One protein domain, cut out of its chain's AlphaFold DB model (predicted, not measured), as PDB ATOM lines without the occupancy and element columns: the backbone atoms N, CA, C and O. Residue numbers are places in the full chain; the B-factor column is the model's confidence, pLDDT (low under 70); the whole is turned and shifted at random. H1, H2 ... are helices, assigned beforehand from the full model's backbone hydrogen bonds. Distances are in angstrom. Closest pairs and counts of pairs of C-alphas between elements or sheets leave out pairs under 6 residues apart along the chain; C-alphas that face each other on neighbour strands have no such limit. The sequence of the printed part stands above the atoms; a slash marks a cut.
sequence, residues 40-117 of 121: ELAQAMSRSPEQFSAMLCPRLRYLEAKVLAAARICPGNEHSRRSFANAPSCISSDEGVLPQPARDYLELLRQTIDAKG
ATOM      1  N   GLU A  40     228.392 215.730 183.830       89.12
ATOM      2  CA  GLU A  40     227.014 215.232 183.800       89.12
ATOM      3  C   GLU A  40     226.827 214.021 184.727       89.12
ATOM      4  O   GLU A  40     225.890 213.989 185.526       89.12
ATOM      5  N   LEU A  41     227.760 213.063 184.696       91.25
ATOM      6  CA  LEU A  41     227.738 211.896 185.576       91.25
ATOM      7  C   LEU A  41     227.931 212.291 187.044       91.25
ATOM      8  O   LEU A  41     227.197 211.825 187.915       91.25
ATOM      9  N   ALA A  42     228.858 213.210 187.324       91.06
ATOM     10  CA  ALA A  42     229.047 213.754 188.668       91.06
ATOM     11  C   ALA A  42     227.774 214.452 189.182       91.06
ATOM     12  O   ALA A  42     227.380 214.276 190.335       91.06
ATOM     13  N   GLN A  43     227.076 215.195 188.317       91.44
ATOM     14  CA  GLN A  43     225.810 215.837 188.661       91.44
ATOM     15  C   GLN A  43     224.675 214.821 188.873       91.44
ATOM     16  O   GLN A  43     223.827 215.006 189.756       91.44
ATOM     17  N   ALA A  44     224.642 213.735 188.098       91.19
ATOM     18  CA  ALA A  44     223.684 212.648 188.284       91.19
ATOM     19  C   ALA A  44     223.874 211.952 189.641       91.19
ATOM     20  O   ALA A  44     222.883 211.672 190.314       91.19
ATOM     21  N   MET A  45     225.125 211.801 190.080       94.25
ATOM     22  CA  MET A  45     225.523 211.220 191.367       94.25
ATOM     23  C   MET A  45     225.539 212.218 192.539       94.25
ATOM     24  O   MET A  45     226.094 211.938 193.597       94.25
ATOM     25  N   SER A  46     224.898 213.381 192.399       89.88
ATOM     26  CA  SER A  46     224.859 214.415 193.451       89.88
ATOM     27  C   SER A  46     224.113 214.005 194.729       89.88
ATOM     28  O   SER A  46     224.200 214.702 195.742       89.88
ATOM     29  N   ARG A  47     223.352 212.904 194.709       93.06
ATOM     30  CA  ARG A  47     222.680 212.376 195.905       93.06
ATOM     31  C   ARG A  47     223.643 211.509 196.688       93.06
ATOM     32  O   ARG A  47     224.155 210.543 196.137       93.06
ATOM     33  N   SER A  48     223.855 211.834 197.957       90.50
ATOM     34  CA  SER A  48     224.771 211.060 198.785       90.50
ATOM     35  C   SER A  48     224.164 209.692 199.148       90.50
ATOM     36  O   SER A  48     222.940 209.604 199.313       90.50
ATOM     37  N   PRO A  49     224.977 208.626 199.268       89.81
ATOM     38  CA  PRO A  49     224.482 207.287 199.587       89.81
ATOM     39  C   PRO A  49     223.711 207.209 200.909       89.81
ATOM     40  O   PRO A  49     222.767 206.429 201.023       89.81
ATOM     41  N   GLU A  50     224.022 208.067 201.889       91.44
ATOM     42  CA  GLU A  50     223.301 208.077 203.170       91.44
ATOM     43  C   GLU A  50     221.828 208.490 203.006       91.44
ATOM     44  O   GLU A  50     220.985 208.144 203.833       91.44
ATOM     45  N   GLN A  51     221.487 209.196 201.920       93.50
ATOM     46  CA  GLN A  51     220.115 209.617 201.622       93.50
ATOM     47  C   GLN A  51     219.270 208.499 200.995       93.50
ATOM     48  O   GLN A  51     218.050 208.650 200.899       93.50
ATOM     49  N   PHE A  52     219.872 207.394 200.538       95.44
ATOM     50  CA  PHE A  52     219.156 206.364 199.777       95.44
ATOM     51  C   PHE A  52     218.051 205.699 200.602       95.44
ATOM     52  O   PHE A  52     216.924 205.542 200.129       95.44
ATOM     53  N   SER A  53     218.333 205.396 201.868       92.12
ATOM     54  CA  SER A  53     217.379 204.765 202.789       92.12
ATOM     55  C   SER A  53     216.086 205.580 202.952       92.12
ATOM     56  O   SER A  53     214.988 205.012 202.982       92.12
ATOM     57  N   ALA A  54     216.200 206.911 202.957       94.56
ATOM     58  CA  ALA A  54     215.092 207.851 203.096       94.56
ATOM     59  C   ALA A  54     214.301 208.087 201.794       94.56
ATOM     60  O   ALA A  54     213.210 208.657 201.827       94.56
ATOM     61  N   MET A  55     214.813 207.665 200.631       96.38
ATOM     62  CA  MET A  55     214.137 207.870 199.346       96.38
ATOM     63  C   MET A  55     213.070 206.807 199.065       96.38
ATOM     64  O   MET A  55     213.211 205.640 199.413       96.38
ATOM     65  N   LEU A  56     211.989 207.200 198.390       96.06
ATOM     66  CA  LEU A  56     210.930 206.282 197.949       96.06
ATOM     67  C   LEU A  56     211.426 205.367 196.814       96.06
ATOM     68  O   LEU A  56     212.259 205.789 196.011       96.06
ATOM     69  N   CYS A  57     210.857 204.162 196.686       95.62
ATOM     70  CA  CYS A  57     211.226 203.198 195.638       95.62
ATOM     71  C   CYS A  57     211.226 203.790 194.213       95.62
ATOM     72  O   CYS A  57     212.253 203.674 193.541       95.62
ATOM     73  N   PRO A  58     210.181 204.521 193.761       94.00
ATOM     74  CA  PRO A  58     210.199 205.145 192.436       94.00
ATOM     75  C   PRO A  58     211.356 206.132 192.250       94.00
ATOM     76  O   PRO A  58     211.900 206.274 191.158       94.00
ATOM     77  N   ARG A  59     211.762 206.816 193.327       95.12
ATOM     78  CA  ARG A  59     212.851 207.794 193.292       95.12
ATOM     79  C   ARG A  59     214.222 207.130 193.228       95.12
ATOM     80  O   ARG A  59     215.063 207.613 192.478       95.12
ATOM     81  N   LEU A  60     214.437 206.045 193.969       95.31
ATOM     82  CA  LEU A  60     215.676 205.260 193.909       95.31
ATOM     83  C   LEU A  60     215.896 204.687 192.509       95.31
ATOM     84  O   LEU A  60     216.947 204.871 191.904       95.31
ATOM     85  N   ARG A  61     214.851 204.081 191.958       94.19
ATOM     86  CA  ARG A  61     214.865 203.514 190.615       94.19
ATOM     87  C   ARG A  61     215.036 204.574 189.515       94.19
ATOM     88  O   ARG A  61     215.727 204.345 188.527       94.19
ATOM     89  N   TYR A  62     214.434 205.754 189.682       93.81
ATOM     90  CA  TYR A  62     214.672 206.886 188.781       93.81
ATOM     91  C   TYR A  62     216.125 207.370 188.855       93.81
ATOM     92  O   TYR A  62     216.718 207.689 187.828       93.81
ATOM     93  N   LEU A  63     216.705 207.421 190.058       95.31
ATOM     94  CA  LEU A  63     218.098 207.813 190.258       95.31
ATOM     95  C   LEU A  63     219.059 206.836 189.572       95.31
ATOM     96  O   LEU A  63     219.986 207.288 188.907       95.31
ATOM     97  N   GLU A  64     218.798 205.530 189.661       95.00
ATOM     98  CA  GLU A  64     219.568 204.496 188.958       95.00
ATOM     99  C   GLU A  64     219.562 204.756 187.447       95.00
ATOM    100  O   GLU A  64     220.613 204.924 186.827       95.00
ATOM    101  N   ALA A  65     218.369 204.899 186.866       93.88
ATOM    102  CA  ALA A  65     218.218 205.169 185.443       93.88
ATOM    103  C   ALA A  65     218.847 206.513 185.026       93.88
ATOM    104  O   ALA A  65     219.407 206.613 183.936       93.88
ATOM    105  N   LYS A  66     218.815 207.531 185.897       94.06
ATOM    106  CA  LYS A  66     219.456 208.831 185.659       94.06
ATOM    107  C   LYS A  66     220.979 208.714 185.581       94.06
ATOM    108  O   LYS A  66     221.579 209.328 184.704       94.06
ATOM    109  N   VAL A  67     221.600 207.960 186.489       94.69
ATOM    110  CA  VAL A  67     223.058 207.747 186.496       94.69
ATOM    111  C   VAL A  67     223.489 206.965 185.257       94.69
ATOM    112  O   VAL A  67     224.431 207.373 184.581       94.69
ATOM    113  N   LEU A  68     222.751 205.910 184.899       94.12
ATOM    114  CA  LEU A  68     223.000 205.137 183.679       94.12
ATOM    115  C   LEU A  68     222.850 205.992 182.411       94.12
ATOM    116  O   LEU A  68     223.714 205.947 181.536       94.12
ATOM    117  N   ALA A  69     221.809 206.827 182.330       93.31
ATOM    118  CA  ALA A  69     221.599 207.732 181.201       93.31
ATOM    119  C   ALA A  69     222.718 208.782 181.076       93.31
ATOM    120  O   ALA A  69     223.233 208.992 179.980       93.31
ATOM    121  N   ALA A  70     223.150 209.383 182.192       92.88
ATOM    122  CA  ALA A  70     224.263 210.340 182.217       92.88
ATOM    123  C   ALA A  70     225.601 209.700 181.803       92.88
ATOM    124  O   ALA A  70     226.471 210.356 181.230       92.88
ATOM    125  N   ALA A  71     225.763 208.401 182.061       92.00
ATOM    126  CA  ALA A  71     226.892 207.618 181.582       92.00
ATOM    127  C   ALA A  71     226.708 207.057 180.158       92.00
ATOM    128  O   ALA A  71     227.569 206.333 179.661       92.00
ATOM    129  N   ARG A  72     225.601 207.401 179.488       92.88
ATOM    130  CA  ARG A  72     225.241 206.955 178.134       92.88
ATOM    131  C   ARG A  72     225.126 205.431 178.014       92.88
ATOM    132  O   ARG A  72     225.409 204.870 176.952       92.88
ATOM    133  N   ILE A  73     224.667 204.776 179.079       94.25
ATOM    134  CA  ILE A  73     224.299 203.360 179.068       94.25
ATOM    135  C   ILE A  73     222.894 203.203 178.493       94.25
ATOM    136  O   ILE A  73     221.981 203.969 178.811       94.25
ATOM    137  N   CYS A  74     222.718 202.222 177.613       92.50
ATOM    138  CA  CYS A  74     221.437 201.968 176.986       92.50
ATOM    139  C   CYS A  74     220.424 201.479 178.035       92.50
ATOM    140  O   CYS A  74     220.699 200.523 178.760       92.50
ATOM    141  N   PRO A  75     219.251 202.125 178.141       88.69
ATOM    142  CA  PRO A  75     218.236 201.763 179.125       88.69
ATOM    143  C   PRO A  75     217.715 200.338 178.899       88.69
ATOM    144  O   PRO A  75     217.262 200.000 177.806       88.69
ATOM    145  N   GLY A  76     217.718 199.527 179.959       87.19
ATOM    146  CA  GLY A  76     217.315 198.115 179.900       87.19
ATOM    147  C   GLY A  76     215.803 197.850 179.914       87.19
ATOM    148  O   GLY A  76     215.391 196.709 179.744       87.19
ATOM    149  N   ASN A  77     214.957 198.867 180.124       89.69
ATOM    150  CA  ASN A  77     213.498 198.707 180.199       89.69
ATOM    151  C   ASN A  77     212.738 199.850 179.489       89.69
ATOM    152  O   ASN A  77     213.295 200.904 179.172       89.69
ATOM    153  N   GLU A  78     211.450 199.632 179.199       89.94
ATOM    154  CA  GLU A  78     210.580 200.597 178.501       89.94
ATOM    155  C   GLU A  78     210.324 201.872 179.316       89.94
ATOM    156  O   GLU A  78     210.233 202.962 178.753       89.94
ATOM    157  N   HIS A  79     210.221 201.765 180.643       88.69
ATOM    158  CA  HIS A  79     210.003 202.931 181.496       88.69
ATOM    159  C   HIS A  79     211.183 203.905 181.396       88.69
ATOM    160  O   HIS A  79     210.994 205.061 181.029       88.69
ATOM    161  N   SER A  80     212.407 203.421 181.614       89.38
ATOM    162  CA  SER A  80     213.640 204.198 181.485       89.38
ATOM    163  C   SER A  80     213.815 204.760 180.072       89.38
ATOM    164  O   SER A  80     214.177 205.926 179.934       89.38
ATOM    165  N   ARG A  81     213.493 203.993 179.019       88.88
ATOM    166  CA  ARG A  81     213.508 204.504 177.634       88.88
ATOM    167  C   ARG A  81     212.608 205.722 177.455       88.88
ATOM    168  O   ARG A  81     213.042 206.710 176.874       88.88
ATOM    169  N   ARG A  82     211.386 205.683 177.990       90.06
ATOM    170  CA  ARG A  82     210.448 206.812 177.918       90.06
ATOM    171  C   ARG A  82     210.884 207.985 178.792       90.06
ATOM    172  O   ARG A  82     210.848 209.123 178.333       90.06
ATOM    173  N   SER A  83     211.333 207.728 180.021       87.38
ATOM    174  CA  SER A  83     211.780 208.773 180.954       87.38
ATOM    175  C   SER A  83     213.001 209.545 180.453       87.38
ATOM    176  O   SER A  83     213.140 210.727 180.762       87.38
ATOM    177  N   PHE A  84     213.871 208.892 179.679       89.50
ATOM    178  CA  PHE A  84     215.119 209.462 179.170       89.50
ATOM    179  C   PHE A  84     215.150 209.545 177.638       89.50
ATOM    180  O   PHE A  84     216.223 209.620 177.051       89.50
ATOM    181  N   ALA A  85     213.988 209.607 176.979       88.06
ATOM    182  CA  ALA A  85     213.895 209.725 175.519       88.06
ATOM    183  C   ALA A  85     214.588 210.987 174.961       88.06
ATOM    184  O   ALA A  85     215.028 210.998 173.816       88.06
ATOM    185  N   ASN A  86     214.705 212.033 175.788       87.31
ATOM    186  CA  ASN A  86     215.371 213.294 175.451       87.31
ATOM    187  C   ASN A  86     216.833 213.366 175.938       87.31
ATOM    188  O   ASN A  86     217.464 214.412 175.806       87.31
ATOM    189  N   ALA A  87     217.354 212.307 176.564       85.81
ATOM    190  CA  ALA A  87     218.741 212.258 177.013       85.81
ATOM    191  C   ALA A  87     219.701 212.077 175.818       85.81
ATOM    192  O   ALA A  87     219.265 211.689 174.728       85.81
ATOM    193  N   PRO A  88     221.012 212.337 175.992       85.88
ATOM    194  CA  PRO A  88     222.007 212.016 174.975       85.88
ATOM    195  C   PRO A  88     221.897 210.556 174.521       85.88
ATOM    196  O   PRO A  88     221.581 209.669 175.314       85.88
ATOM    197  N   SER A  89     222.200 210.289 173.245       89.00
ATOM    198  CA  SER A  89     222.142 208.924 172.712       89.00
ATOM    199  C   SER A  89     223.024 207.976 173.524       89.00
ATOM    200  O   SER A  89     224.163 208.326 173.867       89.00
ATOM    201  N   CYS A  90     222.510 206.781 173.823       91.81
ATOM    202  CA  CYS A  90     223.304 205.757 174.487       91.81
ATOM    203  C   CYS A  90     224.409 205.233 173.560       91.81
ATOM    204  O   CYS A  90     224.261 205.236 172.337       91.81
ATOM    205  N   ILE A  91     225.532 204.829 174.149       88.69
ATOM    206  CA  ILE A  91     226.737 204.376 173.439       88.69
ATOM    207  C   ILE A  91     227.002 202.889 173.700       88.69
ATOM    208  O   ILE A  91     227.500 202.195 172.819       88.69
ATOM    209  N   SER A  92     226.673 202.387 174.892       89.81
ATOM    210  CA  SER A  92     226.976 201.014 175.304       89.81
ATOM    211  C   SER A  92     225.850 200.433 176.151       89.81
ATOM    212  O   SER A  92     225.167 201.172 176.847       89.81
ATOM    213  N   SER A  93     225.662 199.113 176.120       89.00
ATOM    214  CA  SER A  93     224.825 198.400 177.106       89.00
ATOM    215  C   SER A  93     225.651 197.799 178.249       89.00
ATOM    216  O   SER A  93     225.087 197.287 179.209       89.00
ATOM    217  N   ASP A  94     226.978 197.841 178.137       90.25
ATOM    218  CA  ASP A  94     227.903 197.300 179.127       90.25
ATOM    219  C   ASP A  94     228.224 198.351 180.199       90.25
ATOM    220  O   ASP A  94     228.832 199.376 179.895       90.25
ATOM    221  N   GLU A  95     227.848 198.087 181.453       90.00
ATOM    222  CA  GLU A  95     228.196 198.918 182.616       90.00
ATOM    223  C   GLU A  95     229.679 198.794 183.022       90.00
ATOM    224  O   GLU A  95     230.184 199.597 183.809       90.00
ATOM    225  N   GLY A  96     230.425 197.840 182.454       89.94
ATOM    226  CA  GLY A  96     231.873 197.718 182.622       89.94
ATOM    227  C   GLY A  96     232.650 198.947 182.137       89.94
ATOM    228  O   GLY A  96     233.729 199.240 182.658       89.94
ATOM    229  N   VAL A  97     232.073 199.725 181.213       88.50
ATOM    230  CA  VAL A  97     232.659 200.979 180.704       88.50
ATOM    231  C   VAL A  97     232.579 202.138 181.704       88.50
ATOM    232  O   VAL A  97     233.236 203.161 181.509       88.50
ATOM    233  N   LEU A  98     231.773 202.007 182.765       91.69
ATOM    234  CA  LEU A  98     231.612 203.046 183.779       91.69
ATOM    235  C   LEU A  98     232.912 203.260 184.568       91.69
ATOM    236  O   LEU A  98     233.647 202.305 184.816       91.69
ATOM    237  N   PRO A  99     233.214 204.481 185.035       91.62
ATOM    238  CA  PRO A  99     234.303 204.678 185.985       91.62
ATOM    239  C   PRO A  99     233.971 203.986 187.320       91.62
ATOM    240  O   PRO A  99     232.803 203.923 187.707       91.62
ATOM    241  N   GLN A 100     234.993 203.509 188.049       92.38
ATOM    242  CA  GLN A 100     234.801 202.802 189.332       92.38
ATOM    243  C   GLN A 100     233.834 203.514 190.297       92.38
ATOM    244  O   GLN A 100     232.869 202.881 190.711       92.38
ATOM    245  N   PRO A 101     233.969 204.833 190.558       92.19
ATOM    246  CA  PRO A 101     233.068 205.524 191.482       92.19
ATOM    247  C   PRO A 101     231.587 205.436 191.098       92.19
ATOM    248  O   PRO A 101     230.725 205.440 191.971       92.19
ATOM    249  N   ALA A 102     231.271 205.370 189.800       93.81
ATOM    250  CA  ALA A 102     229.893 205.233 189.340       93.81
ATOM    251  C   ALA A 102     229.364 203.808 189.526       93.81
ATOM    252  O   ALA A 102     228.190 203.639 189.849       93.81
ATOM    253  N   ARG A 103     230.223 202.793 189.370       95.25
ATOM    254  CA  ARG A 103     229.862 201.403 189.669       95.25
ATOM    255  C   ARG A 103     229.585 201.211 191.151       95.25
ATOM    256  O   ARG A 103     228.510 200.729 191.485       95.25
ATOM    257  N   ASP A 104     230.484 201.686 192.010       95.19
ATOM    258  CA  ASP A 104     230.323 201.616 193.468       95.19
ATOM    259  C   ASP A 104     229.026 202.321 193.910       95.19
ATOM    260  O   ASP A 104     228.261 201.826 194.736       95.19
ATOM    261  N   TYR A 105     228.729 203.473 193.301       95.75
ATOM    262  CA  TYR A 105     227.498 204.217 193.552       95.75
ATOM    263  C   TYR A 105     226.235 203.439 193.161       95.75
ATOM    264  O   TYR A 105     225.278 203.379 193.935       95.75
ATOM    265  N   LEU A 106     226.219 202.856 191.958       96.00
ATOM    266  CA  LEU A 106     225.100 202.051 191.468       96.00
ATOM    267  C   LEU A 106     224.917 200.780 192.297       96.00
ATOM    268  O   LEU A 106     223.782 200.391 192.559       96.00
ATOM    269  N   GLU A 107     226.008 200.164 192.746       96.62
ATOM    270  CA  GLU A 107     225.968 199.000 193.624       96.62
ATOM    271  C   GLU A 107     225.272 199.332 194.949       96.62
ATOM    272  O   GLU A 107     224.286 198.683 195.299       96.62
ATOM    273  N   LEU A 108     225.695 200.395 195.641       97.00
ATOM    274  CA  LEU A 108     225.052 200.846 196.884       97.00
ATOM    275  C   LEU A 108     223.571 201.194 196.683       97.00
ATOM    276  O   LEU A 108     222.718 200.914 197.535       97.00
ATOM    277  N   LEU A 109     223.245 201.808 195.543       96.62
ATOM    278  CA  LEU A 109     221.875 202.159 195.198       96.62
ATOM    279  C   LEU A 109     221.004 200.909 195.008       96.62
ATOM    280  O   LEU A 109     219.904 200.848 195.562       96.62
ATOM    281  N   ARG A 110     221.505 199.904 194.284       95.88
ATOM    282  CA  ARG A 110     220.826 198.620 194.042       95.88
ATOM    283  C   ARG A 110     220.661 197.812 195.320       95.88
ATOM    284  O   ARG A 110     219.550 197.393 195.613       95.88
ATOM    285  N   GLN A 111     221.703 197.725 196.146       96.69
ATOM    286  CA  GLN A 111     221.609 197.114 197.474       96.69
ATOM    287  C   GLN A 111     220.493 197.756 198.310       96.69
ATOM    288  O   GLN A 111     219.744 197.060 198.992       96.69
ATOM    289  N   THR A 112     220.324 199.081 198.226       96.94
ATOM    290  CA  THR A 112     219.237 199.777 198.930       96.94
ATOM    291  C   THR A 112     217.861 199.479 198.326       96.94
ATOM    292  O   THR A 112     216.892 199.311 199.065       96.94
ATOM    293  N   ILE A 113     217.751 199.421 196.997       96.50
ATOM    294  CA  ILE A 113     216.518 199.043 196.285       96.50
ATOM    295  C   ILE A 113     216.076 197.635 196.705       96.50
ATOM    296  O   ILE A 113     214.907 197.445 197.056       96.50
ATOM    297  N   ASP A 114     217.014 196.690 196.733       96.00
ATOM    298  CA  ASP A 114     216.779 195.295 197.105       96.00
ATOM    299  C   ASP A 114     216.413 195.172 198.586       96.00
ATOM    300  O   ASP A 114     215.414 194.538 198.929       96.00
ATOM    301  N   ALA A 115     217.144 195.857 199.472       96.12
ATOM    302  CA  ALA A 115     216.855 195.881 200.906       96.12
ATOM    303  C   ALA A 115     215.461 196.445 201.224       96.12
ATOM    304  O   ALA A 115     214.846 196.065 202.220       96.12
ATOM    305  N   LYS A 116     214.945 197.349 200.384       95.56
ATOM    306  CA  LYS A 116     213.593 197.911 200.515       95.56
ATOM    307  C   LYS A 116     212.512 197.077 199.825       95.56
ATOM    308  O   LYS A 116     211.342 197.437 199.937       95.56
ATOM    309  N   GLY A 117     212.876 196.004 199.119       94.94
ATOM    310  CA  GLY A 117     211.934 195.173 198.370       94.94
ATOM    311  C   GLY A 117     211.217 195.941 197.259       94.94
ATOM    312  O   GLY A 117     210.036 195.714 197.011       94.94
TER     313      GLY A 117
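What this domain is: This is residues 40 to 117 of the 121 residues of an uncharacterized protein of Labrenzia suaedae (UniProt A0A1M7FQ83). The two longer helices, H4 and H2, lie side by side and run opposite ways; short H1 packs on H2, and short H3 stands nearly crosswise near H2. A long loop, residues 84 to 99, leads from H3 to H4. The printed part has 78 residues with four named helices, H1 to H4 in order, and no named strand; its class is all helix. It is compact, with a radius of gyration of the C-alphas of 11.9 A and spans of 31 by 26 by 19 A.

Where its parts are: Find C-alpha 100 at (234.801, 202.802, 189.332); H4 runs from there 22.4 A to C-alpha 115 at (216.855, 195.881, 200.906). H2, residues 57 to 70, is 20.0 A long. H1 is residues 40 to 44, and H3 is residues 78 to 83.

How they stand to each other: H4 and H2 touch, closest at the C-alphas of Leu 106 and Glu 64, 6.5 A, with a shallow tilt of 19 degrees, opposite ways. H1 touches H2, closest at the C-alphas of Leu 41 and Ala 70, 5.1 A. H3 is close to H2 but not clearly touching, about perpendicular at 77 degrees; the closest C-alphas, Ser 80 and Ala 65, are 6.1 A apart. In H1, H2, H3 and H4 every O i to N i+4 pair is within hydrogen-bond range.

The domain as a whole: The two farthest C-alphas, Ala 54 and Ile 91, are 32.1 A apart. The printed part has no cut; the links H1 to H2 and H3 to H4 are long. No printed residue is under 70 in pLDDT.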